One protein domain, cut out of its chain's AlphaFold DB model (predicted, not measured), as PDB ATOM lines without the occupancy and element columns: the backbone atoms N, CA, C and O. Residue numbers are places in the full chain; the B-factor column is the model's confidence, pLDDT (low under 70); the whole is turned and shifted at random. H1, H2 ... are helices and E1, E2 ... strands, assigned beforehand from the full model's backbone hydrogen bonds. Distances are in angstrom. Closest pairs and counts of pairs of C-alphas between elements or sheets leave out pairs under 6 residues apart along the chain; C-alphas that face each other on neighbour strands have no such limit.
ATOM      1  N   ALA A  44     165.785 136.958  86.327       85.12
ATOM      2  CA  ALA A  44     166.997 136.135  86.291       85.12
ATOM      3  C   ALA A  44     167.141 135.257  87.547       85.12
ATOM      4  O   ALA A  44     167.528 134.091  87.461       85.12
ATOM      5  N   GLU A  45     166.760 135.782  88.712       86.81
ATOM      6  CA  GLU A  45     166.779 135.057  89.987       86.81
ATOM      7  C   GLU A  45     165.639 134.030  90.139       86.81
ATOM      8  O   GLU A  45     165.560 133.370  91.174       86.81
ATOM      9  N   HIS A  46     164.752 133.889  89.144       74.81
ATOM     10  CA  HIS A  46     163.592 132.990  89.185       74.81
ATOM     11  C   HIS A  46     162.718 133.201  90.433       74.81
ATOM     12  O   HIS A  46     162.113 132.263  90.955       74.81
ATOM     13  N   ARG A  47     162.600 134.448  90.916       63.09
ATOM     14  CA  ARG A  47     161.785 134.799  92.096       63.09
ATOM     15  C   ARG A  47     160.279 134.826  91.797       63.09
ATOM     16  O   ARG A  47     159.542 135.655  92.327       63.09
ATOM     17  N   VAL A  48     159.798 133.912  90.957       66.06
ATOM     18  CA  VAL A  48     158.374 133.745  90.662       66.06
ATOM     19  C   VAL A  48     157.800 132.757  91.671       66.06
ATOM     20  O   VAL A  48     157.951 131.544  91.542       66.06
ATOM     21  N   ASN A  49     157.167 133.283  92.718       63.56
ATOM     22  CA  ASN A  49     156.513 132.450  93.715       63.56
ATOM     23  C   ASN A  49     155.092 132.084  93.257       63.56
ATOM     24  O   ASN A  49     154.214 132.943  93.197       63.56
ATOM     25  N   SER A  50     154.865 130.799  92.984       62.50
ATOM     26  CA  SER A  50     153.546 130.225  92.675       62.50
ATOM     27  C   SER A  50     152.795 129.756  93.928       62.50
ATOM     28  O   SER A  50     151.981 128.834  93.847       62.50
ATOM     29  N   ALA A  51     153.101 130.315  95.101       62.06
ATOM     30  CA  ALA A  51     152.477 129.904  96.349       62.06
ATOM     31  C   ALA A  51     150.957 130.106  96.295       62.06
ATOM     32  O   ALA A  51     150.466 131.209  96.064       62.06
ATOM     33  N   GLY A  52     150.225 129.017  96.542       68.44
ATOM     34  CA  GLY A  52     148.770 129.033  96.698       68.44
ATOM     35  C   GLY A  52     148.304 129.696  97.999       68.44
ATOM     36  O   GLY A  52     147.131 130.026  98.107       68.44
ATOM     37  N   TYR A  53     149.209 129.898  98.964       82.38
ATOM     38  CA  TYR A  53     148.953 130.589 100.228       82.38
ATOM     39  C   TYR A  53     150.216 131.301 100.745       82.38
ATOM     40  O   TYR A  53     151.327 130.805 100.536       82.38
ATOM     41  N   GLY A  54     150.069 132.422 101.451       88.12
ATOM     42  CA  GLY A  54     151.146 133.048 102.227       88.12
ATOM     43  C   GLY A  54     150.820 134.469 102.679       88.12
ATOM     44  O   GLY A  54     149.773 134.996 102.347       88.12
ATOM     45  N   THR A  55     151.736 135.120 103.391       91.81
ATOM     46  CA  THR A  55     151.558 136.514 103.831       91.81
ATOM     47  C   THR A  55     152.311 137.467 102.901       91.81
ATOM     48  O   THR A  55     153.467 137.230 102.539       91.81
ATOM     49  N   LYS A  56     151.660 138.555 102.490       91.00
ATOM     50  CA  LYS A  56     152.212 139.605 101.631       91.00
ATOM     51  C   LYS A  56     152.330 140.914 102.394       91.00
ATOM     52  O   LYS A  56     151.401 141.339 103.073       91.00
ATOM     53  N   HIS A  57     153.479 141.556 102.230       93.69
ATOM     54  CA  HIS A  57     153.787 142.842 102.834       93.69
ATOM     55  C   HIS A  57     153.807 143.905 101.740       93.69
ATOM     56  O   HIS A  57     154.535 143.773 100.755       93.69
ATOM     57  N   TYR A  58     153.008 144.950 101.916       93.06
ATOM     58  CA  TYR A  58     152.899 146.058 100.979       93.06
ATOM     59  C   TYR A  58     153.128 147.379 101.689       93.06
ATOM     60  O   TYR A  58     152.798 147.525 102.860       93.06
ATOM     61  N   ARG A  59     153.604 148.367 100.934       94.44
ATOM     62  CA  ARG A  59     153.624 149.761 101.363       94.44
ATOM     63  C   ARG A  59     152.672 150.559 100.485       94.44
ATOM     64  O   ARG A  59     152.981 150.849  99.332       94.44
ATOM     65  N   HIS A  60     151.498 150.871 101.018       93.00
ATOM     66  CA  HIS A  60     150.467 151.627 100.323       93.00
ATOM     67  C   HIS A  60     150.639 153.134 100.582       93.00
ATOM     68  O   HIS A  60     150.783 153.538 101.736       93.00
ATOM     69  N   PRO A  61     150.579 154.002  99.555       90.69
ATOM     70  CA  PRO A  61     150.858 155.432  99.715       90.69
ATOM     71  C   PRO A  61     149.897 156.152 100.672       90.69
ATOM     72  O   PRO A  61     150.306 157.087 101.349       90.69
ATOM     73  N   LEU A  62     148.635 155.715 100.739       91.00
ATOM     74  CA  LEU A  62     147.611 156.353 101.579       91.00
ATOM     75  C   LEU A  62     147.560 155.818 103.018       91.00
ATOM     76  O   LEU A  62     147.314 156.584 103.941       91.00
ATOM     77  N   VAL A  63     147.744 154.509 103.207       93.88
ATOM     78  CA  VAL A  63     147.478 153.835 104.494       93.88
ATOM     79  C   VAL A  63     148.729 153.216 105.115       93.88
ATOM     80  O   VAL A  63     148.649 152.594 106.168       93.88
ATOM     81  N   GLY A  64     149.892 153.414 104.491       93.50
ATOM     82  CA  GLY A  64     151.160 152.895 104.976       93.50
ATOM     83  C   GLY A  64     151.289 151.389 104.774       93.50
ATOM     84  O   GLY A  64     150.901 150.850 103.735       93.50
ATOM     85  N   ASP A  65     151.900 150.725 105.746       96.56
ATOM     86  CA  ASP A  65     152.244 149.313 105.642       96.56
ATOM     87  C   ASP A  65     151.014 148.406 105.819       96.56
ATOM     88  O   ASP A  65     150.187 148.589 106.714       96.56
ATOM     89  N   LEU A  66     150.914 147.397 104.956       96.56
ATOM     90  CA  LEU A  66     149.869 146.381 104.968       96.56
ATOM     91  C   LEU A  66     150.503 144.998 105.045       96.56
ATOM     92  O   LEU A  66     151.338 144.648 104.209       96.56
ATOM     93  N   THR A  67     150.039 144.199 105.997       96.75
ATOM     94  CA  THR A  67     150.349 142.776 106.116       96.75
ATOM     95  C   THR A  67     149.068 142.012 105.829       96.75
ATOM     96  O   THR A  67     148.112 142.108 106.597       96.75
ATOM     97  N   LEU A  68     149.035 141.309 104.697       95.75
ATOM     98  CA  LEU A  68     147.837 140.641 104.195       95.75
ATOM     99  C   LEU A  68     148.092 139.153 104.006       95.75
ATOM    100  O   LEU A  68     149.069 138.774 103.362       95.75
ATOM    101  N   ASP A  69     147.188 138.321 104.496       94.44
ATOM    102  CA  ASP A  69     147.165 136.913 104.137       94.44
ATOM    103  C   ASP A  69     146.612 136.768 102.724       94.44
ATOM    104  O   ASP A  69     145.683 137.458 102.312       94.44
ATOM    105  N   CYS A  70     147.253 135.913 101.945       92.81
ATOM    106  CA  CYS A  70     146.997 135.715 100.537       92.81
ATOM    107  C   CYS A  70     146.643 134.260 100.310       92.81
ATOM    108  O   CYS A  70     147.493 133.394 100.486       92.81
ATOM    109  N   ASP A  71     145.446 134.023  99.798       92.12
ATOM    110  CA  ASP A  71     145.018 132.742  99.257       92.12
ATOM    111  C   ASP A  71     144.871 132.845  97.745       92.12
ATOM    112  O   ASP A  71     144.454 133.868  97.201       92.12
ATOM    113  N   THR A  72     145.255 131.795  97.033       89.75
ATOM    114  CA  THR A  72     145.254 131.771  95.577       89.75
ATOM    115  C   THR A  72     144.737 130.433  95.063       89.75
ATOM    116  O   THR A  72     145.375 129.396  95.234       89.75
ATOM    117  N   TRP A  73     143.603 130.467  94.365       89.56
ATOM    118  CA  TRP A  73     142.943 129.291  93.798       89.56
ATOM    119  C   TRP A  73     142.931 129.354  92.277       89.56
ATOM    120  O   TRP A  73     142.558 130.371  91.695       89.56
ATOM    121  N   ALA A  74     143.327 128.266  91.623       86.56
ATOM    122  CA  ALA A  74     143.202 128.121  90.178       86.56
ATOM    123  C   ALA A  74     141.799 127.624  89.807       86.56
ATOM    124  O   ALA A  74     141.223 126.798  90.519       86.56
ATOM    125  N   SER A  75     141.268 128.118  88.692       86.31
ATOM    126  CA  SER A  75     140.024 127.614  88.117       86.31
ATOM    127  C   SER A  75     140.208 126.170  87.624       86.31
ATOM    128  O   SER A  75     141.253 125.855  87.049       86.31
ATOM    129  N   PRO A  76     139.222 125.279  87.827       82.81
ATOM    130  CA  PRO A  76     139.313 123.888  87.387       82.81
ATOM    131  C   PRO A  76     139.086 123.698  85.877       82.81
ATOM    132  O   PRO A  76     139.273 122.593  85.379       82.81
ATOM    133  N   ASP A  77     138.658 124.734  85.154       86.25
ATOM    134  CA  ASP A  77     138.286 124.679  83.731       86.25
ATOM    135  C   ASP A  77     139.472 124.794  82.756       86.25
ATOM    136  O   ASP A  77     139.260 124.974  81.560       86.25
ATOM    137  N   ASP A  78     140.706 124.714  83.261       75.38
ATOM    138  CA  ASP A  78     141.952 124.851  82.490       75.38
ATOM    139  C   ASP A  78     142.059 126.171  81.696       75.38
ATOM    140  O   ASP A  78     142.889 126.325  80.805       75.38
ATOM    141  N   SER A  79     141.255 127.179  82.054       83.25
ATOM    142  CA  SER A  79     141.310 128.515  81.443       83.25
ATOM    143  C   SER A  79     142.565 129.307  81.823       83.25
ATOM    144  O   SER A  79     142.789 130.403  81.314       83.25
ATOM    145  N   GLY A  80     143.345 128.809  82.786       81.38
ATOM    146  CA  GLY A  80     144.436 129.549  83.416       81.38
ATOM    147  C   GLY A  80     143.973 130.665  84.361       81.38
ATOM    148  O   GLY A  80     144.817 131.347  84.946       81.38
ATOM    149  N   GLN A  81     142.661 130.856  84.557       86.12
ATOM    150  CA  GLN A  81     142.140 131.839  85.506       86.12
ATOM    151  C   GLN A  81     142.459 131.455  86.949       86.12
ATOM    152  O   GLN A  81     142.528 130.282  87.325       86.12
ATOM    153  N   ARG A  82     142.638 132.478  87.783       88.00
ATOM    154  CA  ARG A  82     143.021 132.322  89.180       88.00
ATOM    155  C   ARG A  82     142.375 133.412  90.025       88.00
ATOM    156  O   ARG A  82     142.457 134.588  89.682       88.00
ATOM    157  N   LEU A  83     141.766 133.015  91.137       90.62
ATOM    158  CA  LEU A  83     141.251 133.914  92.161       90.62
ATOM    159  C   LEU A  83     142.323 134.108  93.229       90.62
ATOM    160  O   LEU A  83     142.816 133.131  93.784       90.62
ATOM    161  N   MET A  84     142.653 135.360  93.530       91.94
ATOM    162  CA  MET A  84     143.524 135.725  94.642       91.94
ATOM    163  C   MET A  84     142.714 136.527  95.658       91.94
ATOM    164  O   MET A  84     142.136 137.554  95.306       91.94
ATOM    165  N   VAL A  85     142.666 136.059  96.902       93.62
ATOM    166  CA  VAL A  85     142.003 136.750  98.011       93.62
ATOM    167  C   VAL A  85     143.061 137.239  98.981       93.62
ATOM    168  O   VAL A  85     143.942 136.485  99.383       93.62
ATOM    169  N   LEU A  86     142.968 138.525  99.316       93.25
ATOM    170  CA  LEU A  86     143.818 139.191 100.289       93.25
ATOM    171  C   LEU A  86     142.978 139.565 101.508       93.25
ATOM    172  O   LEU A  86     142.016 140.323 101.374       93.25
ATOM    173  N   THR A  87     143.341 139.057 102.678       94.50
ATOM    174  CA  THR A  87     142.660 139.341 103.944       94.50
ATOM    175  C   THR A  87     143.622 139.952 104.950       94.50
ATOM    176  O   THR A  87     144.837 139.835 104.837       94.50
ATOM    177  N   ALA A  88     143.068 140.646 105.937       96.38
ATOM    178  CA  ALA A  88     143.802 141.092 107.109       96.38
ATOM    179  C   ALA A  88     143.087 140.566 108.350       96.38
ATOM    180  O   ALA A  88     141.853 140.532 108.379       96.38
ATOM    181  N   GLU A  89     143.855 140.206 109.375       94.56
ATOM    182  CA  GLU A  89     143.307 139.747 110.650       94.56
ATOM    183  C   GLU A  89     142.361 140.815 111.237       94.56
ATOM    184  O   GLU A  89     142.758 141.987 111.330       94.56
ATOM    185  N   PRO A  90     141.119 140.471 111.624       93.69
ATOM    186  CA  PRO A  90     140.177 141.426 112.198       93.69
ATOM    187  C   PRO A  90     140.750 142.189 113.400       93.69
ATOM    188  O   PRO A  90     141.335 141.609 114.310       93.69
ATOM    189  N   GLY A  91     140.571 143.512 113.410       93.12
ATOM    190  CA  GLY A  91     141.106 144.388 114.464       93.12
ATOM    191  C   GLY A  91     142.610 144.676 114.365       93.12
ATOM    192  O   GLY A  91     143.151 145.372 115.222       93.12
ATOM    193  N   SER A  92     143.297 144.176 113.333       96.00
ATOM    194  CA  SER A  92     144.676 144.573 113.033       96.00
ATOM    195  C   SER A  92     144.750 145.962 112.373       96.00
ATOM    196  O   SER A  92     143.797 146.388 111.713       96.00
ATOM    197  N   PRO A  93     145.913 146.644 112.429       95.81
ATOM    198  CA  PRO A  93     146.124 147.888 111.686       95.81
ATOM    199  C   PRO A  93     145.878 147.735 110.178       95.81
ATOM    200  O   PRO A  93     145.346 148.636 109.538       95.81
ATOM    201  N   SER A  94     146.222 146.575 109.607       96.56
ATOM    202  CA  SER A  94     145.977 146.283 108.191       96.56
ATOM    203  C   SER A  94     144.489 146.104 107.880       96.56
ATOM    204  O   SER A  94     144.042 146.531 106.819       96.56
ATOM    205  N   HIS A  95     143.698 145.551 108.803       96.44
ATOM    206  CA  HIS A  95     142.243 145.471 108.659       96.44
ATOM    207  C   HIS A  95     141.595 146.861 108.651       96.44
ATOM    208  O   HIS A  95     140.755 147.151 107.796       96.44
ATOM    209  N   ASP A  96     142.024 147.753 109.541       94.81
ATOM    210  CA  ASP A  96     141.518 149.128 109.573       94.81
ATOM    211  C   ASP A  96     141.948 149.921 108.334       94.81
ATOM    212  O   ASP A  96     141.144 150.640 107.734       94.81
ATOM    213  N   ALA A  97     143.184 149.722 107.877       94.62
ATOM    214  CA  ALA A  97     143.694 150.296 106.641       94.62
ATOM    215  C   ALA A  97     142.905 149.834 105.400       94.62
ATOM    216  O   ALA A  97     142.554 150.662 104.556       94.62
ATOM    217  N   LEU A  98     142.554 148.544 105.299       94.44
ATOM    218  CA  LEU A  98     141.682 148.044 104.228       94.44
ATOM    219  C   LEU A  98     140.302 148.712 104.264       94.44
ATOM    220  O   LEU A  98     139.787 149.103 103.217       94.44
ATOM    221  N   ARG A  99     139.722 148.910 105.454       92.38
ATOM    222  CA  ARG A  99     138.451 149.637 105.591       92.38
ATOM    223  C   ARG A  99     138.574 151.073 105.091       92.38
ATOM    224  O   ARG A  99     137.722 151.509 104.322       92.38
ATOM    225  N   ILE A 100     139.636 151.794 105.450       91.88
ATOM    226  CA  ILE A 100     139.884 153.155 104.942       91.88
ATOM    227  C   ILE A 100     139.914 153.163 103.407       91.88
ATOM    228  O   ILE A 100     139.254 153.995 102.785       91.88
ATOM    229  N   LEU A 101     140.613 152.203 102.792       91.25
ATOM    230  CA  LEU A 101     140.687 152.094 101.333       91.25
ATOM    231  C   LEU A 101     139.320 151.848 100.683       91.25
ATOM    232  O   LEU A 101     139.050 152.442  99.642       91.25
ATOM    233  N   THR A 102     138.439 151.050 101.301       87.50
ATOM    234  CA  THR A 102     137.082 150.824 100.765       87.50
ATOM    235  C   THR A 102     136.215 152.083 100.746       87.50
ATOM    236  O   THR A 102     135.403 152.247  99.838       87.50
ATOM    237  N   PHE A 103     136.400 152.998 101.702       78.69
ATOM    238  CA  PHE A 103     135.689 154.280 101.700       78.69
ATOM    239  C   PHE A 103     136.251 155.249 100.656       78.69
ATOM    240  O   PHE A 103     135.495 156.002 100.051       78.69
ATOM    241  N   TRP A 104     137.558 155.195 100.389       72.75
ATOM    242  CA  TRP A 104     138.223 156.073  99.421       72.75
ATOM    243  C   TRP A 104     137.857 155.761  97.960       72.75
ATOM    244  O   TRP A 104     137.856 156.645  97.107       72.75
ATOM    245  N   THR A 105     137.536 154.504  97.644       64.56
ATOM    246  CA  THR A 105     137.094 154.106  96.298       64.56
ATOM    247  C   THR A 105     135.618 154.387  96.025       64.56
ATOM    248  O   THR A 105     135.240 154.455  94.859       64.56
ATOM    249  N   ALA A 106     134.795 154.611  97.055       60.31
ATOM    250  CA  ALA A 106     133.369 154.906  96.899       60.31
ATOM    251  C   ALA A 106     133.081 156.292  96.278       60.31
ATOM    252  O   ALA A 106     131.983 156.516  95.777       60.31
ATOM    253  N   GLU A 107     134.056 157.209  96.267       55.09
ATOM    254  CA  GLU A 107     133.902 158.568  95.719       55.09
ATOM    255  C   GLU A 107     134.316 158.712  94.245       55.09
ATOM    256  O   GLU A 107     134.239 159.807  93.685       55.09
TER     257      GLU A 107
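What this domain is: This is residues 44 to 107 of the 131 residues of the protein "MLTR_LBD domain-containing protein" of Streptomyces spinoverrucosus (UniProt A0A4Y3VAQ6). A strongly twisted ribbon of three antiparallel strands, with E2 between E1 and E3, has one helix, H1, laid across it over one face near the E1 to E2 turn; the other face is bare. The free residues 44 to 49 stick out as a tail before E1. The printed part has 64 residues, with named elements in the order E1, E2, E3, H1, and its class is mixed, helices and strands. It is loose, with a radius of gyration of the C-alphas of 14.4 A and spans of 36 by 30 by 22 A.

How they stand to each other: Look first at E2, residues 64 to 74, the inner strand, which bends by 51 degrees at residue 67. Beside it is the edge strand E1, residues 53 to 60, antiparallel at 145 degrees; N 56 and O 68 are 2.7 A apart, within hydrogen-bond range. The other edge strand is E3, residues 82 to 87, antiparallel to E2 at 146 degrees, with N 71 and O 85 at 2.9 A. Both pairs are hairpins, and E1 E2 E3 form a meander, each strand the antiparallel neighbour of the one before. H1, residues 93 to 105, is on the sheet at a height of 9.1 A, over E2 and across the strands, at 76 degrees to E2 on the local plane. The closest C-alphas of E2 and H1, those of Leu 66 and Ser 94, are 5.1 A apart. Every O i to N i+4 pair in H1 is within hydrogen-bond range.

Where its parts are: Find C-alpha 53 at (148.953, 130.589, 100.228), where E1 begins its 21.1 A. E2 runs 29.9 A and E3 16.4 A. H1 runs 18.9 A to C-alpha 105 at (137.094, 154.106, 96.298).

The domain as a whole: The C-alphas farthest apart, those of Ala 44 and Glu 107, are 41.1 A apart. The printed part has no cut, and no link is long. Confidence is under 70 at residues 47 to 52 and 105 to 107.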